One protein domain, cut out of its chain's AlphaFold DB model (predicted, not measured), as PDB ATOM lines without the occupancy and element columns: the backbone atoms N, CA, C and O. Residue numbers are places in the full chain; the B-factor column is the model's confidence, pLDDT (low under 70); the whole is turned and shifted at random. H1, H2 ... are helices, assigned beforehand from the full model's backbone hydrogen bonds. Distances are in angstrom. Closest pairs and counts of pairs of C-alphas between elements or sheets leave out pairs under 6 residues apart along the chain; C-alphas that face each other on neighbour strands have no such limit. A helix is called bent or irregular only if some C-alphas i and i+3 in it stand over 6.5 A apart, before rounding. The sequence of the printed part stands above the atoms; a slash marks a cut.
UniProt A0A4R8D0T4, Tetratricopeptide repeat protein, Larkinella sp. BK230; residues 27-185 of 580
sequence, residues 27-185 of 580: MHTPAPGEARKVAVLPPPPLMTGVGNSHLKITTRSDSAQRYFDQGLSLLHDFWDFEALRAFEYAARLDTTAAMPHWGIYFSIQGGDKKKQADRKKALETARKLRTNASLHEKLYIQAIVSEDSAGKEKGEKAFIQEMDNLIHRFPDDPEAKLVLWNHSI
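This is residues 27 to 185 of the 580 residues of the protein "Tetratricopeptide repeat protein" of Larkinella sp. BK230 (UniProt A0A4R8D0T4). The longest helix, H5, lies along one side of a compact body and joins two groups of three helices, H2, H3, H4 and H6, H7, H8, with H4 near the middle of the whole. From H2 on, each helix folds back beside the one before, while the long link from H1 passes round H2. The printed part has 159 residues with eight named helices, H1 to H8 in order, and no named strand: all helix. The radius of gyration of the C-alphas is 14.4 A, and the spans are 39 by 34 by 28 A.

Find C-alpha 113 at (161.947, 158.365, 117.632); from there H5 runs 30.4 A to residue 132, only just irregular, with C-alphas 128 and 131 6.8 A apart. Before it look for H1, residues 34 to 38; H2, 62 to 76, 21.2 A; H3, 80 to 93, 19.7 A; and H4, 99 to 107. After it come H6, 135 to 150, 22.0 A, with a kink of 25 degrees near residue 144; H7, 155 to 169, 21.3 A; and H8, 174 to 185, only just irregular, with C-alphas 182 and 185 6.9 A apart. H8 ends at C-alpha 185, (173.820, 179.272, 127.337).

H5, with residues 119 to 126 alone, touches the hub H4; their closest C-alphas, Tyr 105 and Arg 119, are 5.1 A apart. H4 also touches H3 at a shallow tilt of 20 degrees, opposite ways, closest at the C-alphas of Asp 80 and Ser 107, 4.8 A. H2 and H3 form a helical hairpin, closest at the C-alphas of Gly 71 and Ala 83, 4.2 A. H3, with residues 84 to 88 alone, touches H1, closest at the C-alphas of Val 38 and Arg 85, 6.1 A. H5 also touches H6, with its residues 123 to 131 alone, at a steep tilt of 38 degrees, opposite ways, closest at the C-alphas of Arg 130 and Lys 138, 5.9 A. H7 touches H6, closest at the C-alphas of Glu 147 and Gly 155, 3.9 A, and H8, closest at those of Ile 167 and Ala 176, 6.2 A. Every O i to N i+4 pair is within hydrogen-bond range in H1, H2, H3, H4 and H7; in H5 14 of 16 are, in H6 11 of 12 and in H8 7 of 8.

The C-alphas of Val 40 and His 168, the two farthest apart, are 41.0 A apart. The printed part has no cut, and the link H1 to H2, residues 39 to 61, is long. Look for low confidence, pLDDT under 70, at residues 27 to 41 and 109 to 112.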
ATOM      1  N   MET A  27     163.974 165.645 130.919       30.44
ATOM      2  CA  MET A  27     163.039 164.990 131.841       30.44
ATOM      3  C   MET A  27     161.615 165.567 131.790       30.44
ATOM      4  O   MET A  27     160.691 164.921 132.274       30.44
ATOM      5  N   HIS A  28     161.413 166.743 131.186       42.66
ATOM      6  CA  HIS A  28     160.147 167.500 131.232       42.66
ATOM      7  C   HIS A  28     159.163 167.147 130.120       42.66
ATOM      8  O   HIS A  28     158.128 167.784 129.941       42.66
ATOM      9  N   THR A  29     159.467 166.096 129.357       39.53
ATOM     10  CA  THR A  29     158.868 165.971 128.035       39.53
ATOM     11  C   THR A  29     157.565 165.190 128.050       39.53
ATOM     12  O   THR A  29     157.568 164.007 128.434       39.53
ATOM     13  N   PRO A  30     156.489 165.784 127.501       42.09
ATOM     14  CA  PRO A  30     155.214 165.117 127.266       42.09
ATOM     15  C   PRO A  30     155.431 163.727 126.644       42.09
ATOM     16  O   PRO A  30     156.311 163.557 125.793       42.09
ATOM     17  N   ALA A  31     154.727 162.692 127.099       42.50
ATOM     18  CA  ALA A  31     154.930 161.304 126.678       42.50
ATOM     19  C   ALA A  31     154.829 161.097 125.139       42.50
ATOM     20  O   ALA A  31     154.265 161.900 124.397       42.50
ATOM     21  N   PRO A  32     155.375 159.993 124.585       37.53
ATOM     22  CA  PRO A  32     155.345 159.754 123.141       37.53
ATOM     23  C   PRO A  32     153.929 159.802 122.537       37.53
ATOM     24  O   PRO A  32     153.024 159.031 122.901       37.53
ATOM     25  N   GLY A  33     153.744 160.694 121.558       45.00
ATOM     26  CA  GLY A  33     152.459 160.986 120.924       45.00
ATOM     27  C   GLY A  33     151.546 161.937 121.701       45.00
ATOM     28  O   GLY A  33     150.343 161.904 121.434       45.00
ATOM     29  N   GLU A  34     152.078 162.739 122.635       50.66
ATOM     30  CA  GLU A  34     151.308 163.744 123.379       50.66
ATOM     31  C   GLU A  34     150.604 164.726 122.462       50.66
ATOM     32  O   GLU A  34     149.428 164.966 122.668       50.66
ATOM     33  N   ALA A  35     151.253 165.205 121.398       48.06
ATOM     34  CA  ALA A  35     150.632 166.123 120.441       48.06
ATOM     35  C   ALA A  35     149.298 165.571 119.886       48.06
ATOM     36  O   ALA A  35     148.288 166.254 119.732       48.06
ATOM     37  N   ARG A  36     149.233 164.248 119.677       47.69
ATOM     38  CA  ARG A  36     148.012 163.558 119.238       47.69
ATOM     39  C   ARG A  36     147.010 163.295 120.374       47.69
ATOM     40  O   ARG A  36     145.844 163.074 120.074       47.69
ATOM     41  N   LYS A  37     147.433 163.294 121.645       54.69
ATOM     42  CA  LYS A  37     146.570 163.162 122.840       54.69
ATOM     43  C   LYS A  37     146.042 164.513 123.335       54.69
ATOM     44  O   LYS A  37     144.867 164.599 123.660       54.69
ATOM     45  N   VAL A  38     146.860 165.562 123.311       58.12
ATOM     46  CA  VAL A  38     146.476 166.967 123.514       58.12
ATOM     47  C   VAL A  38     145.394 167.373 122.514       58.12
ATOM     48  O   VAL A  38     144.470 168.105 122.856       58.12
ATOM     49  N   ALA A  39     145.424 166.823 121.297       54.19
ATOM     50  CA  ALA A  39     144.329 166.941 120.333       54.19
ATOM     51  C   ALA A  39     142.968 166.402 120.800       54.19
ATOM     52  O   ALA A  39     141.951 166.831 120.261       54.19
ATOM     53  N   VAL A  40     142.938 165.509 121.790       62.16
ATOM     54  CA  VAL A  40     141.718 164.880 122.330       62.16
ATOM     55  C   VAL A  40     141.348 165.438 123.714       62.16
ATOM     56  O   VAL A  40     140.242 165.199 124.191       62.16
ATOM     57  N   LEU A  41     142.242 166.197 124.359       66.00
ATOM     58  CA  LEU A  41     141.937 166.928 125.589       66.00
ATOM     59  C   LEU A  41     141.041 168.142 125.287       66.00
ATOM     60  O   LEU A  41     141.115 168.704 124.187       66.00
ATOM     61  N   PRO A  42     140.209 168.583 126.252       75.62
ATOM     62  CA  PRO A  42     139.482 169.835 126.105       75.62
ATOM     63  C   PRO A  42     140.463 171.004 125.899       75.62
ATOM     64  O   PRO A  42     141.622 170.924 126.343       75.62
ATOM     65  N   PRO A  43     140.009 172.095 125.248       83.50
ATOM     66  CA  PRO A  43     140.787 173.324 125.141       83.50
ATOM     67  C   PRO A  43     141.401 173.717 126.491       83.50
ATOM     68  O   PRO A  43     140.688 173.669 127.499       83.50
ATOM     69  N   PRO A  44     142.696 174.075 126.543       89.06
ATOM     70  CA  PRO A  44     143.307 174.514 127.788       89.06
ATOM     71  C   PRO A  44     142.608 175.784 128.295       89.06
ATOM     72  O   PRO A  44     142.228 176.648 127.488       89.06
ATOM     73  N   PRO A  45     142.409 175.921 129.616       91.00
ATOM     74  CA  PRO A  45     141.868 177.145 130.179       91.00
ATOM     75  C   PRO A  45     142.846 178.301 129.940       91.00
ATOM     76  O   PRO A  45     144.063 178.113 129.963       91.00
ATOM     77  N   LEU A  46     142.321 179.514 129.748       93.62
ATOM     78  CA  LEU A  46     143.154 180.709 129.863       93.62
ATOM     79  C   LEU A  46     143.412 180.984 131.344       93.62
ATOM     80  O   LEU A  46     142.493 181.305 132.099       93.62
ATOM     81  N   MET A  47     144.663 180.820 131.756       93.50
ATOM     82  CA  MET A  47     145.113 180.897 133.135       93.50
ATOM     83  C   MET A  47     145.634 182.301 133.443       93.50
ATOM     84  O   MET A  47     146.322 182.933 132.649       93.50
ATOM     85  N   THR A  48     145.324 182.791 134.640       93.81
ATOM     86  CA  THR A  48     145.908 184.019 135.195       93.81
ATOM     87  C   THR A  48     146.909 183.655 136.283       93.81
ATOM     88  O   THR A  48     146.598 182.798 137.112       93.81
ATOM     89  N   GLY A  49     148.041 184.355 136.364       95.56
ATOM     90  CA  GLY A  49     149.057 184.094 137.390       95.56
ATOM     91  C   GLY A  49     149.963 182.903 137.074       95.56
ATOM     92  O   GLY A  49     150.461 182.273 137.999       95.56
ATOM     93  N   VAL A  50     150.155 182.593 135.790       95.94
ATOM     94  CA  VAL A  50     151.133 181.613 135.273       95.94
ATOM     95  C   VAL A  50     152.269 182.329 134.535       95.94
ATOM     96  O   VAL A  50     152.710 181.894 133.482       95.94
ATOM     97  N   GLY A  51     152.647 183.506 135.041       96.56
ATOM     98  CA  GLY A  51     153.633 184.386 134.431       96.56
ATOM     99  C   GLY A  51     153.026 185.534 133.623       96.56
ATOM    100  O   GLY A  51     151.815 185.779 133.626       96.56
ATOM    101  N   ASN A  52     153.920 186.294 133.001       97.19
ATOM    102  CA  ASN A  52     153.652 187.561 132.322       97.19
ATOM    103  C   ASN A  52     154.521 187.777 131.070       97.19
ATOM    104  O   ASN A  52     154.772 188.924 130.704       97.19
ATOM    105  N   SER A  53     154.982 186.695 130.437       98.00
ATOM    106  CA  SER A  53     155.744 186.785 129.188       98.00
ATOM    107  C   SER A  53     154.844 187.219 128.043       98.00
ATOM    108  O   SER A  53     153.666 186.852 127.979       98.00
ATOM    109  N   HIS A  54     155.409 187.993 127.122       97.69
ATOM    110  CA  HIS A  54     154.690 188.481 125.956       97.69
ATOM    111  C   HIS A  54     155.631 188.640 124.772       97.69
ATOM    112  O   HIS A  54     156.625 189.361 124.832       97.69
ATOM    113  N   LEU A  55     155.239 188.047 123.650       96.81
ATOM    114  CA  LEU A  55     155.913 188.231 122.377       96.81
ATOM    115  C   LEU A  55     154.851 188.414 121.295       96.81
ATOM    116  O   LEU A  55     154.046 187.522 121.023       96.81
ATOM    117  N   LYS A  56     154.831 189.592 120.664       97.81
ATOM    118  CA  LYS A  56     153.847 189.900 119.624       97.81
ATOM    119  C   LYS A  56     154.092 189.032 118.389       97.81
ATOM    120  O   LYS A  56     155.158 189.110 117.784       97.81
ATOM    121  N   ILE A  57     153.082 188.267 117.975       98.38
ATOM    122  CA  ILE A  57     153.160 187.401 116.790       98.38
ATOM    123  C   ILE A  57     152.300 187.931 115.642       98.38
ATOM    124  O   ILE A  57     151.314 188.649 115.846       98.38
ATOM    125  N   THR A  58     152.651 187.547 114.415       98.31
ATOM    126  CA  THR A  58     151.816 187.787 113.239       98.31
ATOM    127  C   THR A  58     150.663 186.792 113.256       98.31
ATOM    128  O   THR A  58     150.795 185.641 112.840       98.31
ATOM    129  N   THR A  59     149.516 187.247 113.753       97.56
ATOM    130  CA  THR A  59     148.267 186.486 113.796       97.56
ATOM    131  C   THR A  59     147.075 187.394 113.515       97.56
ATOM    132  O   THR A  59     147.120 188.599 113.762       97.56
ATOM    133  N   ARG A  60     145.996 186.808 112.995       94.94
ATOM    134  CA  ARG A  60     144.693 187.469 112.815       94.94
ATOM    135  C   ARG A  60     143.728 187.212 113.976       94.94
ATOM    136  O   ARG A  60     142.591 187.670 113.921       94.94
ATOM    137  N   SER A  61     144.151 186.451 114.983       97.81
ATOM    138  CA  SER A  61     143.313 186.020 116.099       97.81
ATOM    139  C   SER A  61     143.890 186.517 117.419       97.81
ATOM    140  O   SER A  61     144.927 186.037 117.878       97.81
ATOM    141  N   ASP A  62     143.181 187.437 118.074       98.00
ATOM    142  CA  ASP A  62     143.551 187.909 119.416       98.00
ATOM    143  C   ASP A  62     143.584 186.752 120.424       98.00
ATOM    144  O   ASP A  62     144.438 186.702 121.309       98.00
ATOM    145  N   SER A  63     142.700 185.765 120.259       97.88
ATOM    146  CA  SER A  63     142.725 184.544 121.064       97.88
ATOM    147  C   SER A  63     143.993 183.725 120.817       97.88
ATOM    148  O   SER A  63     144.577 183.233 121.778       97.88
ATOM    149  N   ALA A  64     144.462 183.604 119.568       98.06
ATOM    150  CA  ALA A  64     145.718 182.909 119.278       98.06
ATOM    151  C   ALA A  64     146.920 183.617 119.924       98.06
ATOM    152  O   ALA A  64     147.760 182.937 120.509       98.06
ATOM    153  N   GLN A  65     146.964 184.957 119.909       98.50
ATOM    154  CA  GLN A  65     147.988 185.728 120.631       98.50
ATOM    155  C   GLN A  65     147.960 185.430 122.137       98.50
ATOM    156  O   GLN A  65     148.998 185.138 122.719       98.50
ATOM    157  N   ARG A  66     146.779 185.445 122.770       98.31
ATOM    158  CA  ARG A  66     146.648 185.189 124.218       98.31
ATOM    159  C   ARG A  66     147.112 183.788 124.615       98.31
ATOM    160  O   ARG A  66     147.789 183.633 125.624       98.31
ATOM    161  N   TYR A  67     146.756 182.771 123.830       98.38
ATOM    162  CA  TYR A  67     147.220 181.404 124.078       98.38
ATOM    163  C   TYR A  67     148.711 181.232 123.787       98.38
ATOM    164  O   TYR A  67     149.370 180.454 124.471       98.38
ATOM    165  N   PHE A  68     149.253 181.966 122.816       98.62
ATOM    166  CA  PHE A  68     150.690 181.995 122.573       98.62
ATOM    167  C   PHE A  68     151.453 182.607 123.760       98.62
ATOM    168  O   PHE A  68     152.397 181.988 124.236       98.62
ATOM    169  N   ASP A  69     151.004 183.746 124.294       98.75
ATOM    170  CA  ASP A  69     151.623 184.394 125.464       98.75
ATOM    171  C   ASP A  69     151.539 183.516 126.727       98.75
ATOM    172  O   ASP A  69     152.504 183.402 127.487       98.75
ATOM    173  N   GLN A  70     150.406 182.827 126.929       98.38
ATOM    174  CA  GLN A  70     150.278 181.822 127.988       98.38
ATOM    175  C   GLN A  70     151.268 180.670 127.785       98.38
ATOM    176  O   GLN A  70     151.949 180.286 128.729       98.38
ATOM    177  N   GLY A  71     151.361 180.125 126.568       97.81
ATOM    178  CA  GLY A  71     152.318 179.067 126.250       97.81
ATOM    179  C   GLY A  71     153.764 179.501 126.484       97.81
ATOM    180  O   GLY A  71     154.550 178.723 127.013       97.81
ATOM    181  N   LEU A  72     154.103 180.750 126.151       98.50
ATOM    182  CA  LEU A  72     155.429 181.321 126.375       98.50
ATOM    183  C   LEU A  72     155.744 181.451 127.868       98.50
ATOM    184  O   LEU A  72     156.805 181.014 128.298       98.50
ATOM    185  N   SER A  73     154.807 181.972 128.665       98.38
ATOM    186  CA  SER A  73     154.985 182.057 130.120       98.38
ATOM    187  C   SER A  73     155.158 180.663 130.741       98.38
ATOM    188  O   SER A  73     156.107 180.415 131.473       98.38
ATOM    189  N   LEU A  74     154.323 179.696 130.345       95.94
ATOM    190  CA  LEU A  74     154.424 178.308 130.811       95.94
ATOM    191  C   LEU A  74     155.724 177.614 130.373       95.94
ATOM    192  O   LEU A  74     156.252 176.780 131.103       95.94
ATOM    193  N   LEU A  75     156.256 177.953 129.196       94.31
ATOM    194  CA  LEU A  75     157.564 177.474 128.748       94.31
ATOM    195  C   LEU A  75     158.685 178.056 129.620       94.31
ATOM    196  O   LEU A  75     159.608 177.333 130.000       94.31
ATOM    197  N   HIS A  76     158.596 179.341 129.976       96.12
ATOM    198  CA  HIS A  76     159.519 179.952 130.928       96.12
ATOM    199  C   HIS A  76     159.383 179.376 132.336       96.12
ATOM    200  O   HIS A  76     160.386 179.322 133.037       96.12
ATOM    201  N   ASP A  77     158.213 178.859 132.703       94.38
ATOM    202  CA  ASP A  77     157.942 178.162 133.965       94.38
ATOM    203  C   ASP A  77     158.376 176.684 133.989       94.38
ATOM    204  O   ASP A  77     158.140 175.996 134.980       94.38
ATOM    205  N   PHE A  78     158.970 176.169 132.906       90.44
ATOM    206  CA  PHE A  78     159.303 174.742 132.731       90.44
ATOM    207  C   PHE A  78     158.080 173.811 132.832       90.44
ATOM    208  O   PHE A  78     158.160 172.656 133.267       90.44
ATOM    209  N   TRP A  79     156.922 174.304 132.390       89.12
ATOM    210  CA  TRP A  79     155.668 173.564 132.340       89.12
ATOM    211  C   TRP A  79     155.316 173.128 130.911       89.12
ATOM    212  O   TRP A  79     154.264 173.464 130.363       89.12
ATOM    213  N   ASP A  80     156.195 172.320 130.316       85.25
ATOM    214  CA  ASP A  80     156.133 171.912 128.906       85.25
ATOM    215  C   ASP A  80     154.797 171.293 128.483       85.25
ATOM    216  O   ASP A  80     154.323 171.546 127.377       85.25
ATOM    217  N   PHE A  81     154.170 170.494 129.354       85.00
ATOM    218  CA  PHE A  81     152.874 169.876 129.067       85.00
ATOM    219  C   PHE A  81     151.786 170.921 128.790       85.00
ATOM    220  O   PHE A  81     151.123 170.865 127.752       85.00
ATOM    221  N   GLU A  82     151.606 171.892 129.688       89.50
ATOM    222  CA  GLU A  82     150.562 172.908 129.532       89.50
ATOM    223  C   GLU A  82     150.962 173.960 128.488       89.50
ATOM    224  O   GLU A  82     150.106 174.435 127.737       89.50
ATOM    225  N   ALA A  83     152.263 174.242 128.343       92.81
ATOM    226  CA  ALA A  83     152.789 175.054 127.248       92.81
ATOM    227  C   ALA A  83     152.448 174.435 125.879       92.81
ATOM    228  O   ALA A  83     151.894 175.116 125.012       92.81
ATOM    229  N   LEU A  84     152.674 173.126 125.704       91.38
ATOM    230  CA  LEU A  84     152.317 172.392 124.487       91.38
ATOM    231  C   LEU A  84     150.814 172.493 124.203       91.38
ATOM    232  O   LEU A  84     150.425 172.769 123.066       91.38
ATOM    233  N   ARG A  85     149.963 172.318 125.226       90.75
ATOM    234  CA  ARG A  85     148.504 172.476 125.091       90.75
ATOM    235  C   ARG A  85     148.131 173.870 124.595       90.75
ATOM    236  O   ARG A  85     147.337 173.983 123.657       90.75
ATOM    237  N   ALA A  86     148.708 174.912 125.189       95.25
ATOM    238  CA  ALA A  86     148.441 176.297 124.821       95.25
ATOM    239  C   ALA A  86     148.892 176.609 123.383       95.25
ATOM    240  O   ALA A  86     148.105 177.144 122.597       95.25
ATOM    241  N   PHE A  87     150.104 176.202 122.994       97.19
ATOM    242  CA  PHE A  87     150.616 176.432 121.643       97.19
ATOM    243  C   PHE A  87     149.853 175.652 120.569       97.19
ATOM    244  O   PHE A  87     149.546 176.203 119.510       97.19
ATOM    245  N   GLU A  88     149.484 174.394 120.825       94.25
ATOM    246  CA  GLU A  88     148.637 173.643 119.897       94.25
ATOM    247  C   GLU A  88     147.270 174.290 119.710       94.25
ATOM    248  O   GLU A  88     146.745 174.317 118.595       94.25
ATOM    249  N   TYR A  89     146.680 174.808 120.786       95.31
ATOM    250  CA  TYR A  89     145.396 175.481 120.695       95.31
ATOM    251  C   TYR A  89     145.513 176.822 119.954       95.31
ATOM    252  O   TYR A  89     144.698 177.095 119.073       95.31
ATOM    253  N   ALA A  90     146.577 177.598 120.194       97.25
ATOM    254  CA  ALA A  90     146.889 178.799 119.415       97.25
ATOM    255  C   ALA A  90     147.032 178.492 117.909       97.25
ATOM    256  O   ALA A  90     146.448 179.191 117.082       97.25
ATOM    257  N   ALA A  91     147.719 177.401 117.549       96.25
ATOM    258  CA  ALA A  91     147.870 176.961 116.158       96.25
ATOM    259  C   ALA A  91     146.537 176.550 115.499       96.25
ATOM    260  O   ALA A  91     146.370 176.691 114.288       96.25
ATOM    261  N   ARG A  92     145.568 176.040 116.278       94.94
ATOM    262  CA  ARG A  92     144.210 175.730 115.785       94.94
ATOM    263  C   ARG A  92     143.373 176.989 115.565       94.94
ATOM    264  O   ARG A  92     142.545 177.005 114.660       94.94
ATOM    265  N   LEU A  93     143.575 178.017 116.389       96.50
ATOM    266  CA  LEU A  93     142.859 179.292 116.300       96.50
ATOM    267  C   LEU A  93     143.331 180.159 115.123       96.50
ATOM    268  O   LEU A  93     142.533 180.921 114.581       96.50
ATOM    269  N   ASP A  94     144.598 180.045 114.725       97.44
ATOM    270  CA  ASP A  94     145.129 180.662 113.509       97.44
ATOM    271  C   ASP A  94     146.144 179.739 112.828       97.44
ATOM    272  O   ASP A  94     147.327 179.703 113.167       97.44
ATOM    273  N   THR A  95     145.684 179.027 111.799       96.62
ATOM    274  CA  THR A  95     146.501 178.067 111.043       96.62
ATOM    275  C   THR A  95     147.578 178.723 110.173       96.62
ATOM    276  O   THR A  95     148.328 178.020 109.496       96.62
ATOM    277  N   THR A  96     147.617 180.058 110.106       96.31
ATOM    278  CA  THR A  96     148.617 180.813 109.340       96.31
ATOM    279  C   THR A  96     149.743 181.367 110.210       96.31
ATOM    280  O   THR A  96     150.776 181.763 109.666       96.31
ATOM    281  N   ALA A  97     149.581 181.348 111.538       97.94
ATOM    282  CA  ALA A  97     150.572 181.840 112.485       97.94
ATOM    283  C   ALA A  97     151.746 180.856 112.622       97.94
ATOM    284  O   ALA A  97     151.571 179.676 112.930       97.94
ATOM    285  N   ALA A  98     152.971 181.343 112.410       98.31
ATOM    286  CA  ALA A  98     154.165 180.499 112.443       98.31
ATOM    287  C   ALA A  98     154.651 180.203 113.875       98.31
ATOM    288  O   ALA A  98     155.096 179.092 114.164       98.31
ATOM    289  N   MET A  99     154.544 181.182 114.777       98.62
ATOM    290  CA  MET A  99     155.112 181.106 116.127       98.62
ATOM    291  C   MET A  99     154.466 180.079 117.069       98.62
ATOM    292  O   MET A  99     155.205 179.473 117.840       98.62
ATOM    293  N   PRO A 100     153.159 179.759 116.993       98.38
ATOM    294  CA  PRO A 100     152.618 178.616 117.729       98.38
ATOM    295  C   PRO A 100     153.364 177.305 117.435       98.38
ATOM    296  O   PRO A 100     153.635 176.527 118.341       98.38
ATOM    297  N   HIS A 101     153.797 177.081 116.188       97.88
ATOM    298  CA  HIS A 101     154.595 175.901 115.837       97.88
ATOM    299  C   HIS A 101     156.044 175.970 116.340       97.88
ATOM    300  O   HIS A 101     156.624 174.930 116.648       97.88
ATOM    301  N   TRP A 102     156.614 177.171 116.463       98.06
ATOM    302  CA  TRP A 102     157.886 177.390 117.159       98.06
ATOM    303  C   TRP A 102     157.764 177.043 118.652       98.06
ATOM    304  O   TRP A 102     158.611 176.332 119.178       98.06
ATOM    305  N   GLY A 103     156.662 177.421 119.307       97.19
ATOM    306  CA  GLY A 103     156.392 177.043 120.699       97.19
ATOM    307  C   GLY A 103     156.260 175.527 120.881       97.19
ATOM    308  O   GLY A 103     156.921 174.946 121.736       97.19
ATOM    309  N   ILE A 104     155.509 174.854 119.997       95.44
ATOM    310  CA  ILE A 104     155.396 173.380 119.979       95.44
ATOM    311  C   ILE A 104     156.777 172.709 119.843       95.44
ATOM    312  O   ILE A 104     157.019 171.678 120.467       95.44
ATOM    313  N   TYR A 105     157.693 173.271 119.043       93.94
ATOM    314  CA  TYR A 105     159.062 172.751 118.908       93.94
ATOM    315  C   TYR A 105     159.836 172.783 120.234       93.94
ATOM    316  O   TYR A 105     160.547 171.822 120.535       93.94
ATOM    317  N   PHE A 106     159.683 173.847 121.026       91.69
ATOM    318  CA  PHE A 106     160.342 173.980 122.327       91.69
ATOM    319  C   PHE A 106     159.686 173.152 123.431       91.69
ATOM    320  O   PHE A 106     160.399 172.616 124.272       91.69
ATOM    321  N   SER A 107     158.364 172.973 123.400       89.50
ATOM    322  CA  SER A 107     157.656 172.129 124.376       89.50
ATOM    323  C   SER A 107     157.841 170.622 124.137       89.50
ATOM    324  O   SER A 107     157.432 169.802 124.958       89.50
ATOM    325  N   ILE A 108     158.434 170.222 123.003       82.88
ATOM    326  CA  ILE A 108     158.774 168.827 122.699       82.88
ATOM    327  C   ILE A 108     160.294 168.695 122.657       82.88
ATOM    328  O   ILE A 108     160.924 168.904 121.622       82.88
ATOM    329  N   GLN A 109     160.891 168.289 123.768       67.00
ATOM    330  CA  GLN A 109     162.326 168.001 123.860       67.00
ATOM    331  C   GLN A 109     162.602 166.496 124.032       67.00
ATOM    332  O   GLN A 109     161.693 165.700 124.275       67.00
ATOM    333  N   GLY A 110     163.859 166.083 123.847       60.44
ATOM    334  CA  GLY A 110     164.326 164.715 124.107       60.44
ATOM    335  C   GLY A 110     163.485 163.564 123.515       60.44
ATOM    336  O   GLY A 110     162.720 163.700 122.560       60.44
ATOM    337  N   GLY A 111     163.651 162.375 124.100       58.88
ATOM    338  CA  GLY A 111     162.747 161.240 123.908       58.88
ATOM    339  C   GLY A 111     162.944 160.377 122.658       58.88
ATOM    340  O   GLY A 111     163.923 160.472 121.912       58.88
ATOM    341  N   ASP A 112     162.003 159.446 122.492       61.47
ATOM    342  CA  ASP A 112     162.049 158.400 121.477       61.47
ATOM    343  C   ASP A 112     161.918 158.935 120.037       61.47
ATOM    344  O   ASP A 112     161.693 160.120 119.778       61.47
ATOM    345  N   LYS A 113     162.043 158.027 119.061       73.06
ATOM    346  CA  LYS A 113     161.947 158.365 117.632       73.06
ATOM    347  C   LYS A 113     160.647 159.092 117.270       73.06
ATOM    348  O   LYS A 113     160.637 159.857 116.309       73.06
ATOM    349  N   LYS A 114     159.557 158.855 118.004       73.25
ATOM    350  CA  LYS A 114     158.258 159.465 117.725       73.25
ATOM    351  C   LYS A 114     158.214 160.912 118.209       73.25
ATOM    352  O   LYS A 114     157.785 161.763 117.438       73.25
ATOM    353  N   LYS A 115     158.722 161.211 119.413       74.00
ATOM    354  CA  LYS A 115     158.845 162.607 119.879       74.00
ATOM    355  C   LYS A 115     159.712 163.436 118.934       74.00
ATOM    356  O   LYS A 115     159.329 164.533 118.541       74.00
ATOM    357  N   GLN A 116     160.830 162.867 118.483       80.56
ATOM    358  CA  GLN A 116     161.702 163.523 117.505       80.56
ATOM    359  C   GLN A 116     160.983 163.800 116.174       80.56
ATOM    360  O   GLN A 116     161.202 164.846 115.564       80.56
ATOM    361  N   ALA A 117     160.092 162.904 115.735       86.25
ATOM    362  CA  ALA A 117     159.278 163.120 114.540       86.25
ATOM    363  C   ALA A 117     158.242 164.245 114.725       86.25
ATOM    364  O   ALA A 117     158.098 165.080 113.831       86.25
ATOM    365  N   ASP A 118     157.560 164.300 115.873       85.50
ATOM    366  CA  ASP A 118     156.587 165.356 116.186       85.50
ATOM    367  C   ASP A 118     157.275 166.732 116.290       85.50
ATOM    368  O   ASP A 118     156.828 167.698 115.664       85.50
ATOM    369  N   ARG A 119     158.430 166.807 116.969       88.00
ATOM    370  CA  ARG A 119     159.265 168.019 117.048       88.00
ATOM    371  C   ARG A 119     159.714 168.492 115.666       88.00
ATOM    372  O   ARG A 119     159.575 169.666 115.327       88.00
ATOM    373  N   LYS A 120     160.198 167.568 114.826       91.38
ATOM    374  CA  LYS A 120     160.599 167.880 113.448       91.38
ATOM    375  C   LYS A 120     159.421 168.385 112.615       91.38
ATOM    376  O   LYS A 120     159.568 169.328 111.848       91.38
ATOM    377  N   LYS A 121     158.228 167.810 112.784       93.88
ATOM    378  CA  LYS A 121     157.015 168.283 112.102       93.88
ATOM    379  C   LYS A 121     156.657 169.723 112.498       93.88
ATOM    380  O   LYS A 121     156.256 170.503 111.630       93.88
ATOM    381  N   ALA A 122     156.795 170.075 113.775       94.81
ATOM    382  CA  ALA A 122     156.563 171.436 114.257       94.81
ATOM    383  C   ALA A 122     157.551 172.432 113.625       94.81
ATOM    384  O   ALA A 122     157.114 173.420 113.032       94.81
ATOM    385  N   LEU A 123     158.850 172.103 113.627       96.25
ATOM    386  CA  LEU A 123     159.897 172.876 112.945       96.25
ATOM    387  C   LEU A 123     159.564 173.117 111.467       96.25
ATOM    388  O   LEU A 123     159.594 174.251 110.989       96.25
ATOM    389  N   GLU A 124     159.214 172.057 110.738       97.38
ATOM    390  CA  GLU A 124     158.894 172.138 109.312       97.38
ATOM    391  C   GLU A 124     157.679 173.027 109.026       97.38
ATOM    392  O   GLU A 124     157.658 173.793 108.057       97.38
ATOM    393  N   THR A 125     156.678 172.971 109.903       97.75
ATOM    394  CA  THR A 125     155.479 173.806 109.785       97.75
ATOM    395  C   THR A 125     155.801 175.272 110.069       97.75
ATOM    396  O   THR A 125     155.437 176.135 109.267       97.75
ATOM    397  N   ALA A 126     156.556 175.557 111.137       98.06
ATOM    398  CA  ALA A 126     157.032 176.905 111.446       98.06
ATOM    399  C   ALA A 126     157.853 177.479 110.280       98.06
ATOM    400  O   ALA A 126     157.586 178.588 109.816       98.06
ATOM    401  N   ARG A 127     158.787 176.692 109.725       98.06
ATOM    402  CA  ARG A 127     159.610 177.066 108.565       98.06
ATOM    403  C   ARG A 127     158.772 177.414 107.336       98.06
ATOM    404  O   ARG A 127     159.080 178.391 106.656       98.06
ATOM    405  N   LYS A 128     157.723 176.638 107.052       97.81
ATOM    406  CA  LYS A 128     156.818 176.883 105.919       97.81
ATOM    407  C   LYS A 128     156.011 178.171 106.098       97.81
ATOM    408  O   LYS A 128     155.909 178.953 105.158       97.81
ATOM    409  N   LEU A 129     155.437 178.387 107.283       97.81
ATOM    410  CA  LEU A 129     154.583 179.548 107.574       97.81
ATOM    411  C   LEU A 129     155.379 180.844 107.771       97.81
ATOM    412  O   LEU A 129     154.839 181.938 107.611       97.81
ATOM    413  N   ARG A 130     156.681 180.726 108.049       96.25
ATOM    414  CA  ARG A 130     157.612 181.837 108.261       96.25
ATOM    415  C   ARG A 130     157.560 182.917 107.179       96.25
ATOM    416  O   ARG A 130     157.840 184.072 107.481       96.25
ATOM    417  N   THR A 131     157.234 182.593 105.927       93.44
ATOM    418  CA  THR A 131     157.174 183.585 104.836       93.44
ATOM    419  C   THR A 131     156.222 184.743 105.144       93.44
ATOM    420  O   THR A 131     156.545 185.890 104.826       93.44
ATOM    421  N   ASN A 132     155.125 184.451 105.847       90.25
ATOM    422  CA  ASN A 132     154.083 185.406 106.222       90.25
ATOM    423  C   ASN A 132     154.356 186.130 107.550       90.25
ATOM    424  O   ASN A 132     153.602 187.027 107.904       90.25
ATOM    425  N   ALA A 133     155.409 185.751 108.278       96.44
ATOM    426  CA  ALA A 133     155.720 186.300 109.593       96.44
ATOM    427  C   ALA A 133     156.512 187.620 109.511       96.44
ATOM    428  O   ALA A 133     157.135 187.941 108.483       96.44
ATOM    429  N   SER A 134     156.524 188.374 110.610       97.81
ATOM    430  CA  SER A 134     157.353 189.571 110.760       97.81
ATOM    431  C   SER A 134     158.850 189.231 110.699       97.81
ATOM    432  O   SER A 134     159.254 188.073 110.822       97.81
ATOM    433  N   LEU A 135     159.708 190.240 110.501       97.44
ATOM    434  CA  LEU A 135     161.164 190.033 110.546       97.44
ATOM    435  C   LEU A 135     161.611 189.448 111.895       97.44
ATOM    436  O   LEU A 135     162.493 188.599 111.926       97.44
ATOM    437  N   HIS A 136     160.987 189.888 112.984       97.75
ATOM    438  CA  HIS A 136     161.295 189.446 114.340       97.75
ATOM    439  C   HIS A 136     161.060 187.939 114.514       97.75
ATOM    440  O   HIS A 136     161.984 187.193 114.828       97.75
ATOM    441  N   GLU A 137     159.870 187.465 114.152       98.50
ATOM    442  CA  GLU A 137     159.512 186.039 114.173       98.50
ATOM    443  C   GLU A 137     160.368 185.204 113.206       98.50
ATOM    444  O   GLU A 137     160.744 184.068 113.498       98.50
ATOM    445  N   LYS A 138     160.713 185.771 112.040       98.56
ATOM    446  CA  LYS A 138     161.581 185.114 111.054       98.56
ATOM    447  C   LYS A 138     162.940 184.744 111.637       98.56
ATOM    448  O   LYS A 138     163.446 183.679 111.279       98.56
ATOM    449  N   LEU A 139     163.502 185.584 112.508       98.44
ATOM    450  CA  LEU A 139     164.791 185.332 113.152       98.44
ATOM    451  C   LEU A 139     164.687 184.238 114.226       98.44
ATOM    452  O   LEU A 139     165.523 183.337 114.232       98.44
ATOM    453  N   TYR A 140     163.625 184.216 115.041       98.50
ATOM    454  CA  TYR A 140     163.391 183.120 115.998       98.50
ATOM    455  C   TYR A 140     163.291 181.760 115.304       98.50
ATOM    456  O   TYR A 140     163.886 180.773 115.734       98.50
ATOM    457  N   ILE A 141     162.544 181.705 114.198       98.62
ATOM    458  CA  ILE A 141     162.396 180.475 113.418       98.62
ATOM    459  C   ILE A 141     163.710 180.128 112.705       98.62
ATOM    460  O   ILE A 141     164.027 178.953 112.547       98.62
ATOM    461  N   GLN A 142     164.497 181.124 112.276       98.31
ATOM    462  CA  GLN A 142     165.806 180.873 111.672       98.31
ATOM    463  C   GLN A 142     166.755 180.174 112.653       98.31
ATOM    464  O   GLN A 142     167.437 179.250 112.224       98.31
ATOM    465  N   ALA A 143     166.742 180.525 113.943       98.12
ATOM    466  CA  ALA A 143     167.598 179.885 114.943       98.12
ATOM    467  C   ALA A 143     167.384 178.364 115.025       98.12
ATOM    468  O   ALA A 143     168.338 177.596 114.902       98.12
ATOM    469  N   ILE A 144     166.128 177.913 115.116       96.25
ATOM    470  CA  ILE A 144     165.802 176.476 115.178       96.25
ATOM    471  C   ILE A 144     166.001 175.755 113.831       96.25
ATOM    472  O   ILE A 144     166.286 174.559 113.794       96.25
ATOM    473  N   VAL A 145     165.893 176.471 112.704       97.12
ATOM    474  CA  VAL A 145     166.198 175.923 111.370       97.12
ATOM    475  C   VAL A 145     167.702 175.727 111.181       97.12
ATOM    476  O   VAL A 145     168.114 174.689 110.656       97.12
ATOM    477  N   SER A 146     168.518 176.701 111.591       96.88
ATOM    478  CA  SER A 146     169.981 176.613 111.543       96.88
ATOM    479  C   SER A 146     170.492 175.515 112.480       96.88
ATOM    480  O   SER A 146     171.363 174.744 112.078       96.88
ATOM    481  N   GLU A 147     169.895 175.378 113.671       94.44
ATOM    482  CA  GLU A 147     170.182 174.287 114.609       94.44
ATOM    483  C   GLU A 147     169.996 172.903 113.963       94.44
ATOM    484  O   GLU A 147     170.937 172.106 113.916       94.44
ATOM    485  N   ASP A 148     168.802 172.622 113.424       91.88
ATOM    486  CA  ASP A 148     168.490 171.328 112.795       91.88
ATOM    487  C   ASP A 148     169.386 171.057 111.579       91.88
ATOM    488  O   ASP A 148     169.926 169.959 111.424       91.88
ATOM    489  N   SER A 149     169.612 172.079 110.748       94.19
ATOM    490  CA  SER A 149     170.405 171.958 109.518       94.19
ATOM    491  C   SER A 149     171.886 171.675 109.791       94.19
ATOM    492  O   SER A 149     172.529 170.967 109.015       94.19
ATOM    493  N   ALA A 150     172.439 172.215 110.880       92.69
ATOM    494  CA  ALA A 150     173.832 172.000 111.267       92.69
ATOM    495  C   ALA A 150     174.073 170.621 111.915       92.69
ATOM    496  O   ALA A 150     175.221 170.167 111.992       92.69
ATOM    497  N   GLY A 151     173.009 169.931 112.340       86.81
ATOM    498  CA  GLY A 151     173.070 168.605 112.950       86.81
ATOM    499  C   GLY A 151     173.626 168.610 114.379       86.81
ATOM    500  O   GLY A 151     174.047 169.632 114.911       86.81
ATOM    501  N   LYS A 152     173.650 167.437 115.025       79.25
ATOM    502  CA  LYS A 152     173.889 167.311 116.478       79.25
ATOM    503  C   LYS A 152     175.177 167.960 116.996       79.25
ATOM    504  O   LYS A 152     175.177 168.478 118.100       79.25
ATOM    505  N   GLU A 153     176.266 167.915 116.230       81.94
ATOM    506  CA  GLU A 153     177.577 168.401 116.693       81.94
ATOM    507  C   GLU A 153     177.723 169.926 116.629       81.94
ATOM    508  O   GLU A 153     178.530 170.502 117.354       81.94
ATOM    509  N   LYS A 154     176.988 170.581 115.724       91.19
ATOM    510  CA  LYS A 154     177.134 172.018 115.438       91.19
ATOM    511  C   LYS A 154     175.843 172.808 115.644       91.19
ATOM    512  O   LYS A 154     175.886 174.033 115.577       91.19
ATOM    513  N   GLY A 155     174.730 172.123 115.902       91.81
ATOM    514  CA  GLY A 155     173.395 172.695 116.041       91.81
ATOM    515  C   GLY A 155     173.317 173.759 117.125       91.81
ATOM    516  O   GLY A 155     172.907 174.874 116.834       91.81
ATOM    517  N   GLU A 156     173.800 173.457 118.330       90.00
ATOM    518  CA  GLU A 156     173.798 174.405 119.454       90.00
ATOM    519  C   GLU A 156     174.572 175.689 119.121       90.00
ATOM    520  O   GLU A 156     174.076 176.794 119.317       90.00
ATOM    521  N   LYS A 157     175.757 175.568 118.510       92.31
ATOM    522  CA  LYS A 157     176.546 176.736 118.082       92.31
ATOM    523  C   LYS A 157     175.827 177.560 117.012       92.31
ATOM    524  O   LYS A 157     175.870 178.786 117.063       92.31
ATOM    525  N   ALA A 158     175.170 176.898 116.058       96.62
ATOM    526  CA  ALA A 158     174.379 177.570 115.034       96.62
ATOM    527  C   ALA A 158     173.162 178.288 115.643       96.62
ATOM    528  O   ALA A 158     172.873 179.417 115.262       96.62
ATOM    529  N   PHE A 159     172.496 177.673 116.622       96.31
ATOM    530  CA  PHE A 159     171.405 178.297 117.365       96.31
ATOM    531  C   PHE A 159     171.870 179.560 118.097       96.31
ATOM    532  O   PHE A 159     171.273 180.619 117.912       96.31
ATOM    533  N   ILE A 160     172.958 179.463 118.874       95.38
ATOM    534  CA  ILE A 160     173.531 180.594 119.622       95.38
ATOM    535  C   ILE A 160     173.831 181.756 118.672       95.38
ATOM    536  O   ILE A 160     173.414 182.880 118.935       95.38
ATOM    537  N   GLN A 161     174.475 181.485 117.532       97.12
ATOM    538  CA  GLN A 161     174.813 182.519 116.553       97.12
ATOM    539  C   GLN A 161     173.572 183.249 116.007       97.12
ATOM    540  O   GLN A 161     173.581 184.473 115.875       97.12
ATOM    541  N   GLU A 162     172.501 182.524 115.681       98.38
ATOM    542  CA  GLU A 162     171.268 183.136 115.168       98.38
ATOM    543  C   GLU A 162     170.503 183.907 116.246       98.38
ATOM    544  O   GLU A 162     169.951 184.974 115.969       98.38
ATOM    545  N   MET A 163     170.497 183.404 117.480       98.31
ATOM    546  CA  MET A 163     169.906 184.114 118.610       98.31
ATOM    547  C   MET A 163     170.687 185.381 118.950       98.31
ATOM    548  O   MET A 163     170.072 186.418 119.191       98.31
ATOM    549  N   ASP A 164     172.020 185.353 118.891       97.50
ATOM    550  CA  ASP A 164     172.828 186.559 119.033       97.50
ATOM    551  C   ASP A 164     172.490 187.555 117.916       97.50
ATOM    552  O   ASP A 164     172.250 188.724 118.211       97.50
ATOM    553  N   ASN A 165     172.384 187.132 116.650       98.00
ATOM    554  CA  ASN A 165     171.959 188.022 115.557       98.00
ATOM    555  C   ASN A 165     170.588 188.667 115.829       98.00
ATOM    556  O   ASN A 165     170.393 189.858 115.564       98.00
ATOM    557  N   LEU A 166     169.644 187.891 116.370       98.38
ATOM    558  CA  LEU A 166     168.330 188.381 116.774       98.38
ATOM    559  C   LEU A 166     168.449 189.428 117.883       98.38
ATOM    560  O   LEU A 166     167.907 190.521 117.730       98.38
ATOM    561  N   ILE A 167     169.205 189.143 118.945       97.94
ATOM    562  CA  ILE A 167     169.426 190.060 120.073       97.94
ATOM    563  C   ILE A 167     170.130 191.341 119.608       97.94
ATOM    564  O   ILE A 167     169.759 192.431 120.028       97.94
ATOM    565  N   HIS A 168     171.099 191.259 118.694       97.62
ATOM    566  CA  HIS A 168     171.742 192.449 118.124       97.62
ATOM    567  C   HIS A 168     170.751 193.324 117.346       97.62
ATOM    568  O   HIS A 168     170.880 194.550 117.339       97.62
ATOM    569  N   ARG A 169     169.764 192.716 116.676       98.06
ATOM    570  CA  ARG A 169     168.745 193.446 115.910       98.06
ATOM    571  C   ARG A 169     167.614 193.987 116.784       98.06
ATOM    572  O   ARG A 169     167.058 195.033 116.449       98.06
ATOM    573  N   PHE A 170     167.294 193.288 117.866       97.62
ATOM    574  CA  PHE A 170     166.233 193.602 118.820       97.62
ATOM    575  C   PHE A 170     166.802 193.596 120.251       97.62
ATOM    576  O   PHE A 170     166.483 192.712 121.045       97.62
ATOM    577  N   PRO A 171     167.667 194.567 120.607       96.38
ATOM    578  CA  PRO A 171     168.411 194.540 121.868       96.38
ATOM    579  C   PRO A 171     167.536 194.700 123.109       96.38
ATOM    580  O   PRO A 171     167.965 194.309 124.193       96.38
ATOM    581  N   ASP A 172     166.329 195.241 122.969       94.94
ATOM    582  CA  ASP A 172     165.386 195.432 124.072       94.94
ATOM    583  C   ASP A 172     164.456 194.232 124.282       94.94
ATOM    584  O   ASP A 172     163.684 194.235 125.231       94.94
ATOM    585  N   ASP A 173     164.549 193.197 123.443       97.62
ATOM    586  CA  ASP A 173     163.732 191.992 123.556       97.62
ATOM    587  C   ASP A 173     164.200 191.117 124.739       97.62
ATOM    588  O   ASP A 173     165.319 190.575 124.704       97.62
ATOM    589  N   PRO A 174     163.395 190.980 125.811       97.81
ATOM    590  CA  PRO A 174     163.744 190.113 126.926       97.81
ATOM    591  C   PRO A 174     163.567 188.633 126.572       97.81
ATOM    592  O   PRO A 174     164.392 187.815 126.979       97.81
ATOM    593  N   GLU A 175     162.563 188.281 125.772       98.25
ATOM    594  CA  GLU A 175     162.221 186.894 125.454       98.25
ATOM    595  C   GLU A 175     163.310 186.256 124.592       98.25
ATOM    596  O   GLU A 175     163.660 185.095 124.769       98.25
ATOM    597  N   ALA A 176     163.931 187.022 123.695       98.19
ATOM    598  CA  ALA A 176     165.081 186.581 122.904       98.19
ATOM    599  C   ALA A 176     166.237 186.094 123.779       98.19
ATOM    600  O   ALA A 176     166.821 185.030 123.561       98.19
ATOM    601  N   LYS A 177     166.548 186.894 124.796       97.94
ATOM    602  CA  LYS A 177     167.620 186.646 125.754       97.94
ATOM    603  C   LYS A 177     167.278 185.471 126.669       97.94
ATOM    604  O   LYS A 177     168.139 184.629 126.914       97.94
ATOM    605  N   LEU A 178     166.028 185.380 127.126       97.69
ATOM    606  CA  LEU A 178     165.545 184.264 127.942       97.69
ATOM    607  C   LEU A 178     165.520 182.948 127.152       97.69
ATOM    608  O   LEU A 178     165.955 181.927 127.673       97.69
ATOM    609  N   VAL A 179     165.091 182.955 125.888       96.81
ATOM    610  CA  VAL A 179     165.135 181.777 125.003       96.81
ATOM    611  C   VAL A 179     166.574 181.309 124.783       96.81
ATOM    612  O   VAL A 179     166.843 180.113 124.881       96.81
ATOM    613  N   LEU A 180     167.509 182.232 124.525       95.88
ATOM    614  CA  LEU A 180     168.929 181.899 124.393       95.88
ATOM    615  C   LEU A 180     169.479 181.273 125.684       95.88
ATOM    616  O   LEU A 180     170.162 180.246 125.630       95.88
ATOM    617  N   TRP A 181     169.153 181.870 126.836       94.38
ATOM    618  CA  TRP A 181     169.525 181.338 128.145       94.38
ATOM    619  C   TRP A 181     168.992 179.918 128.337       94.38
ATOM    620  O   TRP A 181     169.776 179.001 128.564       94.38
ATOM    621  N   ASN A 182     167.685 179.725 128.167       91.12
ATOM    622  CA  ASN A 182     167.008 178.459 128.433       91.12
ATOM    623  C   ASN A 182     167.499 177.323 127.529       91.12
ATOM    624  O   ASN A 182     167.654 176.193 127.982       91.12
ATOM    625  N   HIS A 183     167.735 177.611 126.245       89.00
ATOM    626  CA  HIS A 183     168.035 176.568 125.263       89.00
ATOM    627  C   HIS A 183     169.519 176.214 125.150       89.00
ATOM    628  O   HIS A 183     169.837 175.096 124.753       89.00
ATOM    629  N   SER A 184     170.446 177.140 125.423       85.81
ATOM    630  CA  SER A 184     171.856 176.906 125.052       85.81
ATOM    631  C   SER A 184     172.906 177.441 126.012       85.81
ATOM    632  O   SER A 184     173.932 176.794 126.193       85.81
ATOM    633  N   ILE A 185     172.721 178.630 126.590       84.69
ATOM    634  CA  ILE A 185     173.820 179.272 127.337       84.69
ATOM    635  C   ILE A 185     173.657 179.238 128.848       84.69
ATOM    636  O   ILE A 185     174.590 179.634 129.546       84.69
TER     637      ILE A 185